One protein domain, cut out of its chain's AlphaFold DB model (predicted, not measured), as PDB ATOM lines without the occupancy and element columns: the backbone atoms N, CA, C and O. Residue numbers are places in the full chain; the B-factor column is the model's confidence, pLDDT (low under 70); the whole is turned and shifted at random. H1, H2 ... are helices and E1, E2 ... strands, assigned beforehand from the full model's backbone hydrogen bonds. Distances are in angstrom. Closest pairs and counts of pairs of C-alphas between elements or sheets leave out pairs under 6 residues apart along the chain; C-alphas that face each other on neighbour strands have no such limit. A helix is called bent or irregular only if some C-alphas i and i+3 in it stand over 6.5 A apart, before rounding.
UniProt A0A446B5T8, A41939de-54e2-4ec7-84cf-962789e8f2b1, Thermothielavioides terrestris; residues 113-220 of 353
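This is residues 113 to 220 of the 353 residues of the protein "A41939de-54e2-4ec7-84cf-962789e8f2b1" of Thermothielavioides terrestris (UniProt A0A446B5T8). A strongly twisted sheet of five strands has H1 and the bent helix H3 packed over one face, making two layers, while short H2 lies far out at one end of the long axis. The printed part has 108 residues, with E1, H1, E2, E3, H2, H3, E4 and E5 in chain order, a mixed class of helices and strands. The antiparallel sheet runs E2, E3, E1, E4, E5. The whole is compact, with a radius of gyration of the C-alphas of 13.8 A, and spans 43 by 28 by 22 A.

E1, residues 113 to 118, begins at C-alpha (37.804, 23.628, -10.565). H1, 124 to 141, 23.9 A long, is irregular: C-alphas 130 and 133 are 7.3 A apart. E2, 145 to 152, spans 21.3 A and E3, 156 to 163, 22.6 A. H2 is 167 to 170. H3, 178 to 199, was assigned as one helix by its hydrogen bonds but is bent, with C-alphas 187 and 190 6.7 A apart; its arms are H3a, 178 to 187, and H3b, 190 to 199. E4, 202 to 210, spans 19.6 A; E5, 216 to 219, ends at C-alpha (29.807, 19.570, -8.967).

E1 is antiparallel to E4, with N 114 and O 206 2.8 A apart, and to E3, with N 115 and O 157 2.8 A apart. Hairpin E2 and E3 has N 148 and O 160 at 3.0 A; hairpin E4 and E5 has N 209 and O 218 at 2.8 A. H1 touches H3b with residues 130 to 134 alone, closest at the C-alphas of Asp 134 and Ala 191, 6.7 A. H3b is over E4. Every O i to N i+4 pair is within hydrogen-bond range in H3a and H3b, 12 of 14 in H1.

The C-alphas of Phe 120 and Ala 171 are farthest apart, 42.7 A. The printed part has no cut and no long link. Residues 142 and 165 to 176 are under pLDDT 70.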
ATOM      1  N   LEU A 113      37.876  23.200 -11.959       90.62
ATOM      2  CA  LEU A 113      37.804  23.628 -10.565       90.62
ATOM      3  C   LEU A 113      36.833  24.805 -10.463       90.62
ATOM      4  O   LEU A 113      36.912  25.753 -11.240       90.62
ATOM      5  N   LEU A 114      35.937  24.748  -9.488       92.19
ATOM      6  CA  LEU A 114      34.959  25.781  -9.190       92.19
ATOM      7  C   LEU A 114      35.317  26.452  -7.864       92.19
ATOM      8  O   LEU A 114      35.492  25.783  -6.843       92.19
ATOM      9  N   LEU A 115      35.414  27.776  -7.885       90.31
ATOM     10  CA  LEU A 115      35.581  28.610  -6.704       90.31
ATOM     11  C   LEU A 115      34.218  29.171  -6.300       90.31
ATOM     12  O   LEU A 115      33.617  29.976  -7.018       90.31
ATOM     13  N   ASN A 116      33.747  28.754  -5.130       89.69
ATOM     14  CA  ASN A 116      32.517  29.245  -4.527       89.69
ATOM     15  C   ASN A 116      32.822  30.438  -3.615       89.69
ATOM     16  O   ASN A 116      33.771  30.402  -2.823       89.69
ATOM     17  N   SER A 117      31.977  31.468  -3.702       87.69
ATOM     18  CA  SER A 117      32.087  32.707  -2.921       87.69
ATOM     19  C   SER A 117      33.456  33.387  -3.086       87.69
ATOM     20  O   SER A 117      34.212  33.470  -2.110       87.69
ATOM     21  N   PRO A 118      33.822  33.821  -4.310       89.38
ATOM     22  CA  PRO A 118      35.011  34.635  -4.523       89.38
ATOM     23  C   PRO A 118      34.907  35.966  -3.766       89.38
ATOM     24  O   PRO A 118      33.823  36.472  -3.479       89.38
ATOM     25  N   ARG A 119      36.053  36.547  -3.413       89.44
ATOM     26  CA  ARG A 119      36.112  37.873  -2.799       89.44
ATOM     27  C   ARG A 119      35.639  38.919  -3.809       89.44
ATOM     28  O   ARG A 119      36.030  38.886  -4.974       89.44
ATOM     29  N   PHE A 120      34.854  39.886  -3.342       85.69
ATOM     30  CA  PHE A 120      34.440  41.021  -4.162       85.69
ATOM     31  C   PHE A 120      35.656  41.737  -4.773       85.69
ATOM     32  O   PHE A 120      36.634  42.013  -4.074       85.69
ATOM     33  N   GLY A 121      35.585  42.035  -6.071       85.12
ATOM     34  CA  GLY A 121      36.656  42.708  -6.810       85.12
ATOM     35  C   GLY A 121      37.845  41.819  -7.192       85.12
ATOM     36  O   GLY A 121      38.873  42.353  -7.601       85.12
ATOM     37  N   LEU A 122      37.736  40.491  -7.066       86.94
ATOM     38  CA  LEU A 122      38.756  39.564  -7.559       86.94
ATOM     39  C   LEU A 122      38.876  39.664  -9.088       86.94
ATOM     40  O   LEU A 122      37.895  39.478  -9.807       86.94
ATOM     41  N   THR A 123      40.082  39.935  -9.582       90.19
ATOM     42  CA  THR A 123      40.372  40.018 -11.023       90.19
ATOM     43  C   THR A 123      40.961  38.711 -11.552       90.19
ATOM     44  O   THR A 123      41.481  37.899 -10.781       90.19
ATOM     45  N   ILE A 124      40.895  38.512 -12.876       90.94
ATOM     46  CA  ILE A 124      41.550  37.380 -13.555       90.94
ATOM     47  C   ILE A 124      43.051  37.395 -13.256       90.94
ATOM     48  O   ILE A 124      43.589  36.390 -12.804       90.94
ATOM     49  N   ASP A 125      43.696  38.554 -13.416       91.25
ATOM     50  CA  ASP A 125      45.144  38.698 -13.255       91.25
ATOM     51  C   ASP A 125      45.607  38.390 -11.824       91.25
ATOM     52  O   ASP A 125      46.629  37.733 -11.628       91.25
ATOM     53  N   GLU A 126      44.848  38.820 -10.806       90.75
ATOM     54  CA  GLU A 126      45.161  38.505  -9.406       90.75
ATOM     55  C   GLU A 126      45.058  36.997  -9.139       90.75
ATOM     56  O   GLU A 126      45.917  36.414  -8.470       90.75
ATOM     57  N   LEU A 127      44.017  36.357  -9.677       90.44
ATOM     58  CA  LEU A 127      43.785  34.929  -9.514       90.44
ATOM     59  C   LEU A 127      44.857  34.101 -10.236       90.44
ATOM     60  O   LEU A 127      45.424  33.178  -9.648       90.44
ATOM     61  N   GLU A 128      45.179  34.453 -11.479       90.31
ATOM     62  CA  GLU A 128      46.218  33.796 -12.266       90.31
ATOM     63  C   GLU A 128      47.606  33.994 -11.650       90.31
ATOM     64  O   GLU A 128      48.343  33.021 -11.519       90.31
ATOM     65  N   ALA A 129      47.955  35.196 -11.176       89.69
ATOM     66  CA  ALA A 129      49.233  35.441 -10.503       89.69
ATOM     67  C   ALA A 129      49.371  34.633  -9.200       89.69
ATOM     68  O   ALA A 129      50.440  34.089  -8.910       89.69
ATOM     69  N   ALA A 130      48.286  34.513  -8.429       87.38
ATOM     70  CA  ALA A 130      48.256  33.722  -7.203       87.38
ATOM     71  C   ALA A 130      48.388  32.210  -7.460       87.38
ATOM     72  O   ALA A 130      49.001  31.503  -6.655       87.38
ATOM     73  N   LEU A 131      47.818  31.721  -8.565       87.44
ATOM     74  CA  LEU A 131      47.769  30.299  -8.920       87.44
ATOM     75  C   LEU A 131      48.870  29.868  -9.894       87.44
ATOM     76  O   LEU A 131      49.077  28.669 -10.062       87.44
ATOM     77  N   ALA A 132      49.615  30.796 -10.499       85.81
ATOM     78  CA  ALA A 132      50.625  30.509 -11.518       85.81
ATOM     79  C   ALA A 132      51.633  29.439 -11.071       85.81
ATOM     80  O   ALA A 132      51.974  28.546 -11.844       85.81
ATOM     81  N   GLY A 133      52.074  29.484  -9.809       84.25
ATOM     82  CA  GLY A 133      52.990  28.485  -9.248       84.25
ATOM     83  C   GLY A 133      52.381  27.081  -9.152       84.25
ATOM     84  O   GLY A 133      53.045  26.092  -9.482       84.25
ATOM     85  N   ASP A 134      51.113  26.989  -8.755       84.06
ATOM     86  CA  ASP A 134      50.387  25.723  -8.615       84.06
ATOM     87  C   ASP A 134      50.039  25.141  -9.999       84.06
ATOM     88  O   ASP A 134      50.284  23.961 -10.262       84.06
ATOM     89  N   LEU A 135      49.568  25.983 -10.926       84.19
ATOM     90  CA  LEU A 135      49.218  25.602 -12.299       84.19
ATOM     91  C   LEU A 135      50.450  25.189 -13.119       84.19
ATOM     92  O   LEU A 135      50.406  24.184 -13.828       84.19
ATOM     93  N   ALA A 136      51.576  25.897 -12.975       83.06
ATOM     94  CA  ALA A 136      52.842  25.526 -13.613       83.06
ATOM     95  C   ALA A 136      53.442  24.236 -13.035       83.06
ATOM     96  O   ALA A 136      54.217  23.541 -13.690       83.06
ATOM     97  N   THR A 137      53.127  23.898 -11.785       82.75
ATOM     98  CA  THR A 137      53.532  22.616 -11.197       82.75
ATOM     99  C   THR A 137      52.650  21.481 -11.717       82.75
ATOM    100  O   THR A 137      53.174  20.420 -12.064       82.75
ATOM    101  N   ALA A 138      51.345  21.720 -11.872       78.62
ATOM    102  CA  ALA A 138      50.415  20.760 -12.462       78.62
ATOM    103  C   ALA A 138      50.723  20.463 -13.937       78.62
ATOM    104  O   ALA A 138      50.711  19.300 -14.333       78.62
ATOM    105  N   SER A 139      51.068  21.479 -14.737       78.31
ATOM    106  CA  SER A 139      51.428  21.293 -16.150       78.31
ATOM    107  C   SER A 139      52.771  20.581 -16.354       78.31
ATOM    108  O   SER A 139      52.961  19.933 -17.379       78.31
ATOM    109  N   ARG A 140      53.694  20.668 -15.383       75.88
ATOM    110  CA  ARG A 140      54.981  19.945 -15.400       75.88
ATOM    111  C   ARG A 140      54.881  18.505 -14.902       75.88
ATOM    112  O   ARG A 140      55.618  17.650 -15.375       75.88
ATOM    113  N   THR A 141      54.013  18.252 -13.924       70.69
ATOM    114  CA  THR A 141      53.866  16.929 -13.285       70.69
ATOM    115  C   THR A 141      52.861  16.045 -14.031       70.69
ATOM    116  O   THR A 141      52.934  14.822 -13.952       70.69
ATOM    117  N   GLY A 142      51.913  16.660 -14.741       67.06
ATOM    118  CA  GLY A 142      50.802  15.989 -15.406       67.06
ATOM    119  C   GLY A 142      50.826  16.104 -16.935       67.06
ATOM    120  O   GLY A 142      51.855  16.422 -17.532       67.06
ATOM    121  N   PRO A 143      49.687  15.825 -17.597       70.19
ATOM    122  CA  PRO A 143      49.547  16.075 -19.026       70.19
ATOM    123  C   PRO A 143      49.688  17.574 -19.332       70.19
ATOM    124  O   PRO A 143      49.422  18.417 -18.476       70.19
ATOM    125  N   ALA A 144      50.073  17.915 -20.566       76.44
ATOM    126  CA  ALA A 144      50.140  19.305 -21.008       76.44
ATOM    127  C   ALA A 144      48.730  19.927 -20.986       76.44
ATOM    128  O   ALA A 144      47.944  19.734 -21.912       76.44
ATOM    129  N   LEU A 145      48.395  20.631 -19.904       81.50
ATOM    130  CA  LEU A 145      47.105  21.281 -19.674       81.50
ATOM    131  C   LEU A 145      47.252  22.801 -19.781       81.50
ATOM    132  O   LEU A 145      48.215  23.380 -19.281       81.50
ATOM    133  N   VAL A 146      46.267  23.431 -20.410       85.88
ATOM    134  CA  VAL A 146      46.053  24.876 -20.438       85.88
ATOM    135  C   VAL A 146      44.861  25.183 -19.548       85.88
ATOM    136  O   VAL A 146      43.766  24.645 -19.745       85.88
ATOM    137  N   PHE A 147      45.079  26.054 -18.572       88.06
ATOM    138  CA  PHE A 147      44.042  26.496 -17.655       88.06
ATOM    139  C   PHE A 147      43.451  27.810 -18.148       88.06
ATOM    140  O   PHE A 147      44.195  28.709 -18.529       88.06
ATOM    141  N   THR A 148      42.123  27.914 -18.150       89.25
ATOM    142  CA  THR A 148      41.434  29.173 -18.459       89.25
ATOM    143  C   THR A 148      40.438  29.505 -17.361       89.25
ATOM    144  O   THR A 148      39.632  28.657 -16.959       89.25
ATOM    145  N   THR A 149      40.514  30.734 -16.856       91.31
ATOM    146  CA  THR A 149      39.607  31.271 -15.841       91.31
ATOM    147  C   THR A 149      38.406  31.935 -16.508       91.31
ATOM    148  O   THR A 149      38.566  32.722 -17.439       91.31
ATOM    149  N   ASN A 150      37.202  31.664 -16.017       91.25
ATOM    150  CA  ASN A 150      35.977  32.296 -16.479       91.25
ATOM    151  C   ASN A 150      35.086  32.662 -15.288       91.25
ATOM    152  O   ASN A 150      34.907  31.856 -14.376       91.25
ATOM    153  N   PHE A 151      34.496  33.851 -15.315       90.81
ATOM    154  CA  PHE A 151      33.513  34.274 -14.322       90.81
ATOM    155  C   PHE A 151      32.115  33.886 -14.795       90.81
ATOM    156  O   PHE A 151      31.709  34.210 -15.912       90.81
ATOM    157  N   LEU A 152      31.382  33.165 -13.953       87.69
ATOM    158  CA  LEU A 152      30.008  32.773 -14.231       87.69
ATOM    159  C   LEU A 152      29.038  33.880 -13.792       87.69
ATOM    160  O   LEU A 152      29.304  34.568 -12.806       87.69
ATOM    161  N   PRO A 153      27.869  34.012 -14.448       84.25
ATOM    162  CA  PRO A 153      26.824  34.951 -14.028       84.25
ATOM    163  C   PRO A 153      26.313  34.726 -12.596       84.25
ATOM    164  O   PRO A 153      25.705  35.616 -12.011       84.25
ATOM    165  N   SER A 154      26.555  33.540 -12.030       82.50
ATOM    166  CA  SER A 154      26.208  33.148 -10.662       82.50
ATOM    167  C   SER A 154      27.215  33.612  -9.597       82.50
ATOM    168  O   SER A 154      27.182  33.093  -8.483       82.50
ATOM    169  N   ASP A 155      28.112  34.551  -9.926       83.19
ATOM    170  CA  ASP A 155      29.174  35.051  -9.035       83.19
ATOM    171  C   ASP A 155      30.141  33.943  -8.566       83.19
ATOM    172  O   ASP A 155      30.664  33.933  -7.454       83.19
ATOM    173  N   GLN A 156      30.355  32.947  -9.426       88.75
ATOM    174  CA  GLN A 156      31.296  31.849  -9.205       88.75
ATOM    175  C   GLN A 156      32.429  31.933 -10.221       88.75
ATOM    176  O   GLN A 156      32.227  32.382 -11.352       88.75
ATOM    177  N   VAL A 157      33.620  31.471  -9.839       90.38
ATOM    178  CA  VAL A 157      34.778  31.471 -10.743       90.38
ATOM    179  C   VAL A 157      35.106  30.053 -11.154       90.38
ATOM    180  O   VAL A 157      35.306  29.177 -10.316       90.38
ATOM    181  N   LEU A 158      35.173  29.838 -12.458       90.94
ATOM    182  CA  LEU A 158      35.444  28.555 -13.068       90.94
ATOM    183  C   LEU A 158      36.859  28.536 -13.640       90.94
ATOM    184  O   LEU A 158      37.221  29.400 -14.430       90.94
ATOM    185  N   ILE A 159      37.642  27.524 -13.288       90.88
ATOM    186  CA  ILE A 159      38.972  27.276 -13.847       90.88
ATOM    187  C   ILE A 159      38.896  25.969 -14.623       90.88
ATOM    188  O   ILE A 159      38.858  24.887 -14.036       90.88
ATOM    189  N   THR A 160      38.847  26.060 -15.948       89.69
ATOM    190  CA  THR A 160      38.753  24.876 -16.814       89.69
ATOM    191  C   THR A 160      40.137  24.399 -17.227       89.69
ATOM    192  O   THR A 160      40.995  25.213 -17.570       89.69
ATOM    193  N   ALA A 161      40.360  23.084 -17.193       86.62
ATOM    194  CA  ALA A 161      41.583  22.465 -17.685       86.62
ATOM    195  C   ALA A 161      41.331  21.886 -19.077       86.62
ATOM    196  O   ALA A 161      40.628  20.890 -19.244       86.62
ATOM    197  N   THR A 162      41.917  22.517 -20.087       83.00
ATOM    198  CA  THR A 162      41.855  22.052 -21.474       83.00
ATOM    199  C   THR A 162      43.181  21.408 -21.862       83.00
ATOM    200  O   THR A 162      44.239  21.916 -21.496       83.00
ATOM    201  N   PRO A 163      43.183  20.275 -22.572       76.62
ATOM    202  CA  PRO A 163      44.428  19.687 -23.038       76.62
ATOM    203  C   PRO A 163      45.077  20.578 -24.100       76.62
ATOM    204  O   PRO A 163      44.425  21.002 -25.054       76.62
ATOM    205  N   SER A 164      46.371  20.853 -23.943       71.19
ATOM    206  CA  SER A 164      47.154  21.613 -24.913       71.19
ATOM    207  C   SER A 164      47.343  20.786 -26.183       71.19
ATOM    208  O   SER A 164      48.218  19.928 -26.265       71.19
ATOM    209  N   LEU A 165      46.507  21.046 -27.185       59.34
ATOM    210  CA  LEU A 165      46.601  20.485 -28.537       59.34
ATOM    211  C   LEU A 165      47.495  21.342 -29.450       59.34
ATOM    212  O   LEU A 165      47.342  21.316 -30.671       59.34
ATOM    213  N   ALA A 166      48.415  22.132 -28.885       54.34
ATOM    214  CA  ALA A 166      49.368  22.894 -29.685       54.34
ATOM    215  C   ALA A 166      50.094  21.943 -30.654       54.34
ATOM    216  O   ALA A 166      50.526  20.865 -30.251       54.34
ATOM    217  N   ALA A 167      50.232  22.331 -31.927       48.81
ATOM    218  CA  ALA A 167      50.710  21.457 -33.007       48.81
ATOM    219  C   ALA A 167      52.059  20.759 -32.714       48.81
ATOM    220  O   ALA A 167      52.302  19.657 -33.194       48.81
ATOM    221  N   SER A 168      52.906  21.364 -31.871       50.97
ATOM    222  CA  SER A 168      54.168  20.780 -31.393       50.97
ATOM    223  C   SER A 168      53.980  19.693 -30.312       50.97
ATOM    224  O   SER A 168      54.735  18.727 -30.255       50.97
ATOM    225  N   ALA A 169      52.938  19.791 -29.479       48.56
ATOM    226  CA  ALA A 169      52.627  18.834 -28.412       48.56
ATOM    227  C   ALA A 169      51.889  17.580 -28.920       48.56
ATOM    228  O   ALA A 169      52.091  16.492 -28.383       48.56
ATOM    229  N   VAL A 170      51.092  17.705 -29.989       49.75
ATOM    230  CA  VAL A 170      50.392  16.569 -30.627       49.75
ATOM    231  C   VAL A 170      51.369  15.604 -31.309       49.75
ATOM    232  O   VAL A 170      51.099  14.408 -31.387       49.75
ATOM    233  N   ALA A 171      52.536  16.095 -31.742       49.12
ATOM    234  CA  ALA A 171      53.604  15.258 -32.284       49.12
ATOM    235  C   ALA A 171      54.336  14.431 -31.205       49.12
ATOM    236  O   ALA A 171      54.939  13.410 -31.529       49.12
ATOM    237  N   ALA A 172      54.283  14.850 -29.935       53.12
ATOM    238  CA  ALA A 172      55.050  14.249 -28.843       53.12
ATOM    239  C   ALA A 172      54.225  13.332 -27.918       53.12
ATOM    240  O   ALA A 172      54.811  12.503 -27.222       53.12
ATOM    241  N   SER A 173      52.891  13.454 -27.874       47.75
ATOM    242  CA  SER A 173      52.062  12.615 -26.995       47.75
ATOM    243  C   SER A 173      50.602  12.519 -27.469       47.75
ATOM    244  O   SER A 173      50.034  13.530 -27.887       47.75
ATOM    245  N   PRO A 174      49.958  11.334 -27.400       57.66
ATOM    246  CA  PRO A 174      48.537  11.196 -27.710       57.66
ATOM    247  C   PRO A 174      47.690  12.063 -26.770       57.66
ATOM    248  O   PRO A 174      48.023  12.218 -25.593       57.66
ATOM    249  N   ALA A 175      46.579  12.601 -27.288       59.00
ATOM    250  CA  ALA A 175      45.654  13.449 -26.537       59.00
ATOM    251  C   ALA A 175      45.372  12.856 -25.139       59.00
ATOM    252  O   ALA A 175      45.049  11.665 -25.029       59.00
ATOM    253  N   PRO A 176      45.531  13.644 -24.060       62.00
ATOM    254  CA  PRO A 176      45.446  13.112 -22.712       62.00
ATOM    255  C   PRO A 176      44.051  12.550 -22.456       62.00
ATOM    256  O   PRO A 176      43.029  13.181 -22.723       62.00
ATOM    257  N   ARG A 177      44.022  11.317 -21.944       73.06
ATOM    258  CA  ARG A 177      42.778  10.625 -21.601       73.06
ATOM    259  C   ARG A 177      42.032  11.427 -20.525       73.06
ATOM    260  O   ARG A 177      42.689  11.938 -19.617       73.06
ATOM    261  N   PRO A 178      40.690  11.452 -20.533       76.81
ATOM    262  CA  PRO A 178      39.900  12.219 -19.562       76.81
ATOM    263  C   PRO A 178      40.227  11.863 -18.099       76.81
ATOM    264  O   PRO A 178      40.325  12.746 -17.256       76.81
ATOM    265  N   ARG A 179      40.543  10.591 -17.813       80.50
ATOM    266  CA  ARG A 179      40.998  10.136 -16.482       80.50
ATOM    267  C   ARG A 179      42.324  10.753 -16.021       80.50
ATOM    268  O   ARG A 179      42.541  10.923 -14.828       80.50
ATOM    269  N   ALA A 180      43.232  11.056 -16.949       80.38
ATOM    270  CA  ALA A 180      44.508  11.678 -16.608       80.38
ATOM    271  C   ALA A 180      44.302  13.140 -16.183       80.38
ATOM    272  O   ALA A 180      44.916  13.586 -15.216       80.38
ATOM    273  N   VAL A 181      43.395  13.851 -16.863       83.88
ATOM    274  CA  VAL A 181      42.999  15.222 -16.506       83.88
ATOM    275  C   VAL A 181      42.345  15.248 -15.124       83.88
ATOM    276  O   VAL A 181      42.730  16.057 -14.285       83.88
ATOM    277  N   GLU A 182      41.446  14.302 -14.852       88.69
ATOM    278  CA  GLU A 182      40.798  14.148 -13.546       88.69
ATOM    279  C   GLU A 182      41.811  13.923 -12.417       88.69
ATOM    280  O   GLU A 182      41.818  14.675 -11.447       88.69
ATOM    281  N   SER A 183      42.737  12.970 -12.575       86.31
ATOM    282  CA  SER A 183      43.768  12.710 -11.558       86.31
ATOM    283  C   SER A 183      44.675  13.922 -11.299       86.31
ATOM    284  O   SER A 183      45.068  14.184 -10.160       86.31
ATOM    285  N   ALA A 184      44.973  14.706 -12.342       86.19
ATOM    286  CA  ALA A 184      45.746  15.932 -12.210       86.19
ATOM    287  C   ALA A 184      44.965  16.989 -11.413       86.19
ATOM    288  O   ALA A 184      45.521  17.590 -10.494       86.19
ATOM    289  N   LEU A 185      43.671  17.164 -11.696       88.06
ATOM    290  CA  LEU A 185      42.801  18.096 -10.977       88.06
ATOM    291  C   LEU A 185      42.559  17.682  -9.519       88.06
ATOM    292  O   LEU A 185      42.579  18.541  -8.638       88.06
ATOM    293  N   GLU A 186      42.410  16.388  -9.239       88.38
ATOM    294  CA  GLU A 186      42.304  15.864  -7.872       88.38
ATOM    295  C   GLU A 186      43.573  16.133  -7.054       88.38
ATOM    296  O   GLU A 186      43.489  16.547  -5.896       88.38
ATOM    297  N   SER A 187      44.753  15.973  -7.664       88.75
ATOM    298  CA  SER A 187      46.033  16.291  -7.016       88.75
ATOM    299  C   SER A 187      46.255  17.798  -6.826       88.75
ATOM    300  O   SER A 187      46.880  18.219  -5.850       88.75
ATOM    301  N   LEU A 188      45.702  18.621  -7.725       87.81
ATOM    302  CA  LEU A 188      45.827  20.077  -7.715       87.81
ATOM    303  C   LEU A 188      44.873  20.738  -6.710       87.81
ATOM    304  O   LEU A 188      45.245  21.715  -6.057       87.81
ATOM    305  N   LYS A 189      43.669  20.181  -6.527       90.44
ATOM    306  CA  LYS A 189      42.643  20.684  -5.603       90.44
ATOM    307  C   LYS A 189      43.183  21.065  -4.212       90.44
ATOM    308  O   LYS A 189      42.902  22.182  -3.780       90.44
ATOM    309  N   PRO A 190      43.941  20.222  -3.477       89.38
ATOM    310  CA  PRO A 190      44.425  20.584  -2.144       89.38
ATOM    311  C   PRO A 190      45.478  21.700  -2.150       89.38
ATOM    312  O   PRO A 190      45.569  22.434  -1.166       89.38
ATOM    313  N   ALA A 191      46.277  21.841  -3.212       87.50
ATOM    314  CA  ALA A 191      47.234  22.942  -3.340       87.50
ATOM    315  C   ALA A 191      46.498  24.267  -3.582       87.50
ATOM    316  O   ALA A 191      46.680  25.213  -2.816       87.50
ATOM    317  N   VAL A 192      45.561  24.265  -4.536       87.44
ATOM    318  CA  VAL A 192      44.695  25.408  -4.860       87.44
ATOM    319  C   VAL A 192      43.843  25.818  -3.662       87.44
ATOM    320  O   VAL A 192      43.754  26.995  -3.334       87.44
ATOM    321  N   ALA A 193      43.262  24.864  -2.932       88.81
ATOM    322  CA  ALA A 193      42.496  25.165  -1.725       88.81
ATOM    323  C   ALA A 193      43.357  25.871  -0.661       88.81
ATOM    324  O   ALA A 193      42.914  26.848  -0.058       88.81
ATOM    325  N   LYS A 194      44.611  25.441  -0.462       88.69
ATOM    326  CA  LYS A 194      45.536  26.089   0.484       88.69
ATOM    327  C   LYS A 194      45.898  27.505   0.050       88.69
ATOM    328  O   LYS A 194      45.921  28.398   0.897       88.69
ATOM    329  N   THR A 195      46.193  27.727  -1.231       86.31
ATOM    330  CA  THR A 195      46.572  29.054  -1.737       86.31
ATOM    331  C   THR A 195      45.393  30.023  -1.722       86.31
ATOM    332  O   THR A 195      45.539  31.137  -1.214       86.31
ATOM    333  N   VAL A 196      44.205  29.568  -2.127       88.50
ATOM    334  CA  VAL A 196      42.944  30.324  -2.070       88.50
ATOM    335  C   VAL A 196      42.569  30.697  -0.633       88.50
ATOM    336  O   VAL A 196      42.243  31.858  -0.377       88.50
ATOM    337  N   SER A 197      42.669  29.768   0.325       88.19
ATOM    338  CA  SER A 197      42.398  30.066   1.740       88.19
ATOM    339  C   SER A 197      43.448  30.992   2.359       88.19
ATOM    340  O   SER A 197      43.095  31.893   3.120       88.19
ATOM    341  N   ARG A 198      44.735  30.820   2.020       90.50
ATOM    342  CA  ARG A 198      45.833  31.672   2.515       90.50
ATOM    343  C   ARG A 198      45.677  33.124   2.064       90.50
ATOM    344  O   ARG A 198      45.913  34.031   2.854       90.50
ATOM    345  N   LEU A 199      45.284  33.329   0.809       87.31
ATOM    346  CA  LEU A 199      45.132  34.651   0.196       87.31
ATOM    347  C   LEU A 199      43.707  35.218   0.322       87.31
ATOM    348  O   LEU A 199      43.458  36.353  -0.083       87.31
ATOM    349  N   ARG A 200      42.780  34.450   0.913       87.44
ATOM    350  CA  ARG A 200      41.356  34.796   1.065       87.44
ATOM    351  C   ARG A 200      40.716  35.222  -0.263       87.44
ATOM    352  O   ARG A 200      40.037  36.246  -0.324       87.44
ATOM    353  N   LEU A 201      40.975  34.450  -1.320       84.81
ATOM    354  CA  LEU A 201      40.454  34.723  -2.667       84.81
ATOM    355  C   LEU A 201      39.036  34.171  -2.855       84.81
ATOM    356  O   LEU A 201      38.242  34.796  -3.547       84.81
ATOM    357  N   ALA A 202      38.706  33.034  -2.232       87.50
ATOM    358  CA  ALA A 202      37.376  32.425  -2.272       87.50
ATOM    359  C   ALA A 202      37.080  31.602  -1.005       87.50
ATOM    360  O   ALA A 202      37.996  31.252  -0.254       87.50
ATOM    361  N   GLY A 203      35.799  31.305  -0.772       80.31
ATOM    362  CA  GLY A 203      35.318  30.565   0.396       80.31
ATOM    363  C   GLY A 203      35.509  29.048   0.307       80.31
ATOM    364  O   GLY A 203      35.868  28.424   1.304       80.31
ATOM    365  N   ALA A 204      35.306  28.448  -0.869       85.00
ATOM    366  CA  ALA A 204      35.494  27.010  -1.077       85.00
ATOM    367  C   ALA A 204      35.939  26.673  -2.509       85.00
ATOM    368  O   ALA A 204      35.645  27.408  -3.449       85.00
ATOM    369  N   VAL A 205      36.631  25.538  -2.663       89.69
ATOM    370  CA  VAL A 205      37.085  24.994  -3.954       89.69
ATOM    371  C   VAL A 205      36.473  23.610  -4.151       89.69
ATOM    372  O   VAL A 205      36.673  22.721  -3.316       89.69
ATOM    373  N   SER A 206      35.751  23.410  -5.249       90.50
ATOM    374  CA  SER A 206      35.123  22.134  -5.602       90.50
ATOM    375  C   SER A 206      35.526  21.680  -7.003       90.50
ATOM    376  O   SER A 206      35.877  22.495  -7.853       90.50
ATOM    377  N   LEU A 207      35.525  20.370  -7.246       91.56
ATOM    378  CA  LEU A 207      35.682  19.839  -8.598       91.56
ATOM    379  C   LEU A 207      34.340  19.880  -9.323       91.56
ATOM    380  O   LEU A 207      33.287  19.642  -8.726       91.56
ATOM    381  N   CYS A 208      34.374  20.183 -10.615       90.06
ATOM    382  CA  CYS A 208      33.186  20.197 -11.449       90.06
ATOM    383  C   CYS A 208      33.455  19.615 -12.839       90.06
ATOM    384  O   CYS A 208      34.595  19.529 -13.305       90.06
ATOM    385  N   HIS A 209      32.377  19.144 -13.457       88.94
ATOM    386  CA  HIS A 209      32.340  18.793 -14.862       88.94
ATOM    387  C   HIS A 209      31.613  19.888 -15.633       88.94
ATOM    388  O   HIS A 209      30.510  20.303 -15.263       88.94
ATOM    389  N   VAL A 210      32.240  20.322 -16.715       87.62
ATOM    390  CA  VAL A 210      31.816  21.435 -17.550       87.62
ATOM    391  C   VAL A 210      31.662  20.955 -18.988       87.62
ATOM    392  O   VAL A 210      32.556  20.304 -19.524       87.62
ATOM    393  N   ASP A 211      30.536  21.278 -19.615       84.50
ATOM    394  CA  ASP A 211      30.298  20.997 -21.034       84.50
ATOM    395  C   ASP A 211      31.082  21.958 -21.959       84.50
ATOM    396  O   ASP A 211      31.578  22.997 -21.522       84.50
ATOM    397  N   ALA A 212      31.164  21.670 -23.263       79.94
ATOM    398  CA  ALA A 212      31.756  22.560 -24.269       79.94
ATOM    399  C   ALA A 212      31.154  23.982 -24.239       79.94
ATOM    400  O   ALA A 212      31.837  24.963 -24.531       79.94
ATOM    401  N   SER A 213      29.890  24.095 -23.820       80.88
ATOM    402  CA  SER A 213      29.163  25.351 -23.607       80.88
ATOM    403  C   SER A 213      29.508  26.091 -22.300       80.88
ATOM    404  O   SER A 213      28.908  27.121 -22.006       80.88
ATOM    405  N   ARG A 214      30.481  25.602 -21.518       80.00
ATOM    406  CA  ARG A 214      30.883  26.122 -20.196       80.00
ATOM    407  C   ARG A 214      29.801  26.041 -19.111       80.00
ATOM    408  O   ARG A 214      29.891  26.725 -18.095       80.00
ATOM    409  N   ASN A 215      28.816  25.167 -19.298       83.50
ATOM    410  CA  ASN A 215      27.781  24.883 -18.310       83.50
ATOM    411  C   ASN A 215      28.233  23.785 -17.341       83.50
ATOM    412  O   ASN A 215      28.749  22.752 -17.771       83.50
ATOM    413  N   ILE A 216      28.014  23.997 -16.042       85.69
ATOM    414  CA  ILE A 216      28.320  23.013 -14.998       85.69
ATOM    415  C   ILE A 216      27.249  21.919 -15.041       85.69
ATOM    416  O   ILE A 216      26.077  22.183 -14.785       85.69
ATOM    417  N   THR A 217      27.642  20.685 -15.348       84.38
ATOM    418  CA  THR A 217      26.728  19.529 -15.367       84.38
ATOM    419  C   THR A 217      26.797  18.708 -14.084       84.38
ATOM    420  O   THR A 217      25.867  17.969 -13.771       84.38
ATOM    421  N   ARG A 218      27.911  18.808 -13.351       83.00
ATOM    422  CA  ARG A 218      28.142  18.112 -12.083       83.00
ATOM    423  C   ARG A 218      29.134  18.899 -11.241       83.00
ATOM    424  O   ARG A 218      30.168  19.312 -11.755       83.00
ATOM    425  N   SER A 219      28.867  19.030  -9.948       84.69
ATOM    426  CA  SER A 219      29.807  19.570  -8.967       84.69
ATOM    427  C   SER A 219      29.992  18.570  -7.822       84.69
ATOM    428  O   SER A 219      29.116  17.756  -7.527       84.69
ATOM    429  N   GLU A 220      31.159  18.582  -7.188       79.88
ATOM    430  CA  GLU A 220      31.459  17.745  -6.022       79.88
ATOM    431  C   GLU A 220      30.652  18.173  -4.779       79.88
ATOM    432  O   GLU A 220      30.399  17.357  -3.895       79.88
TER     433      GLU A 220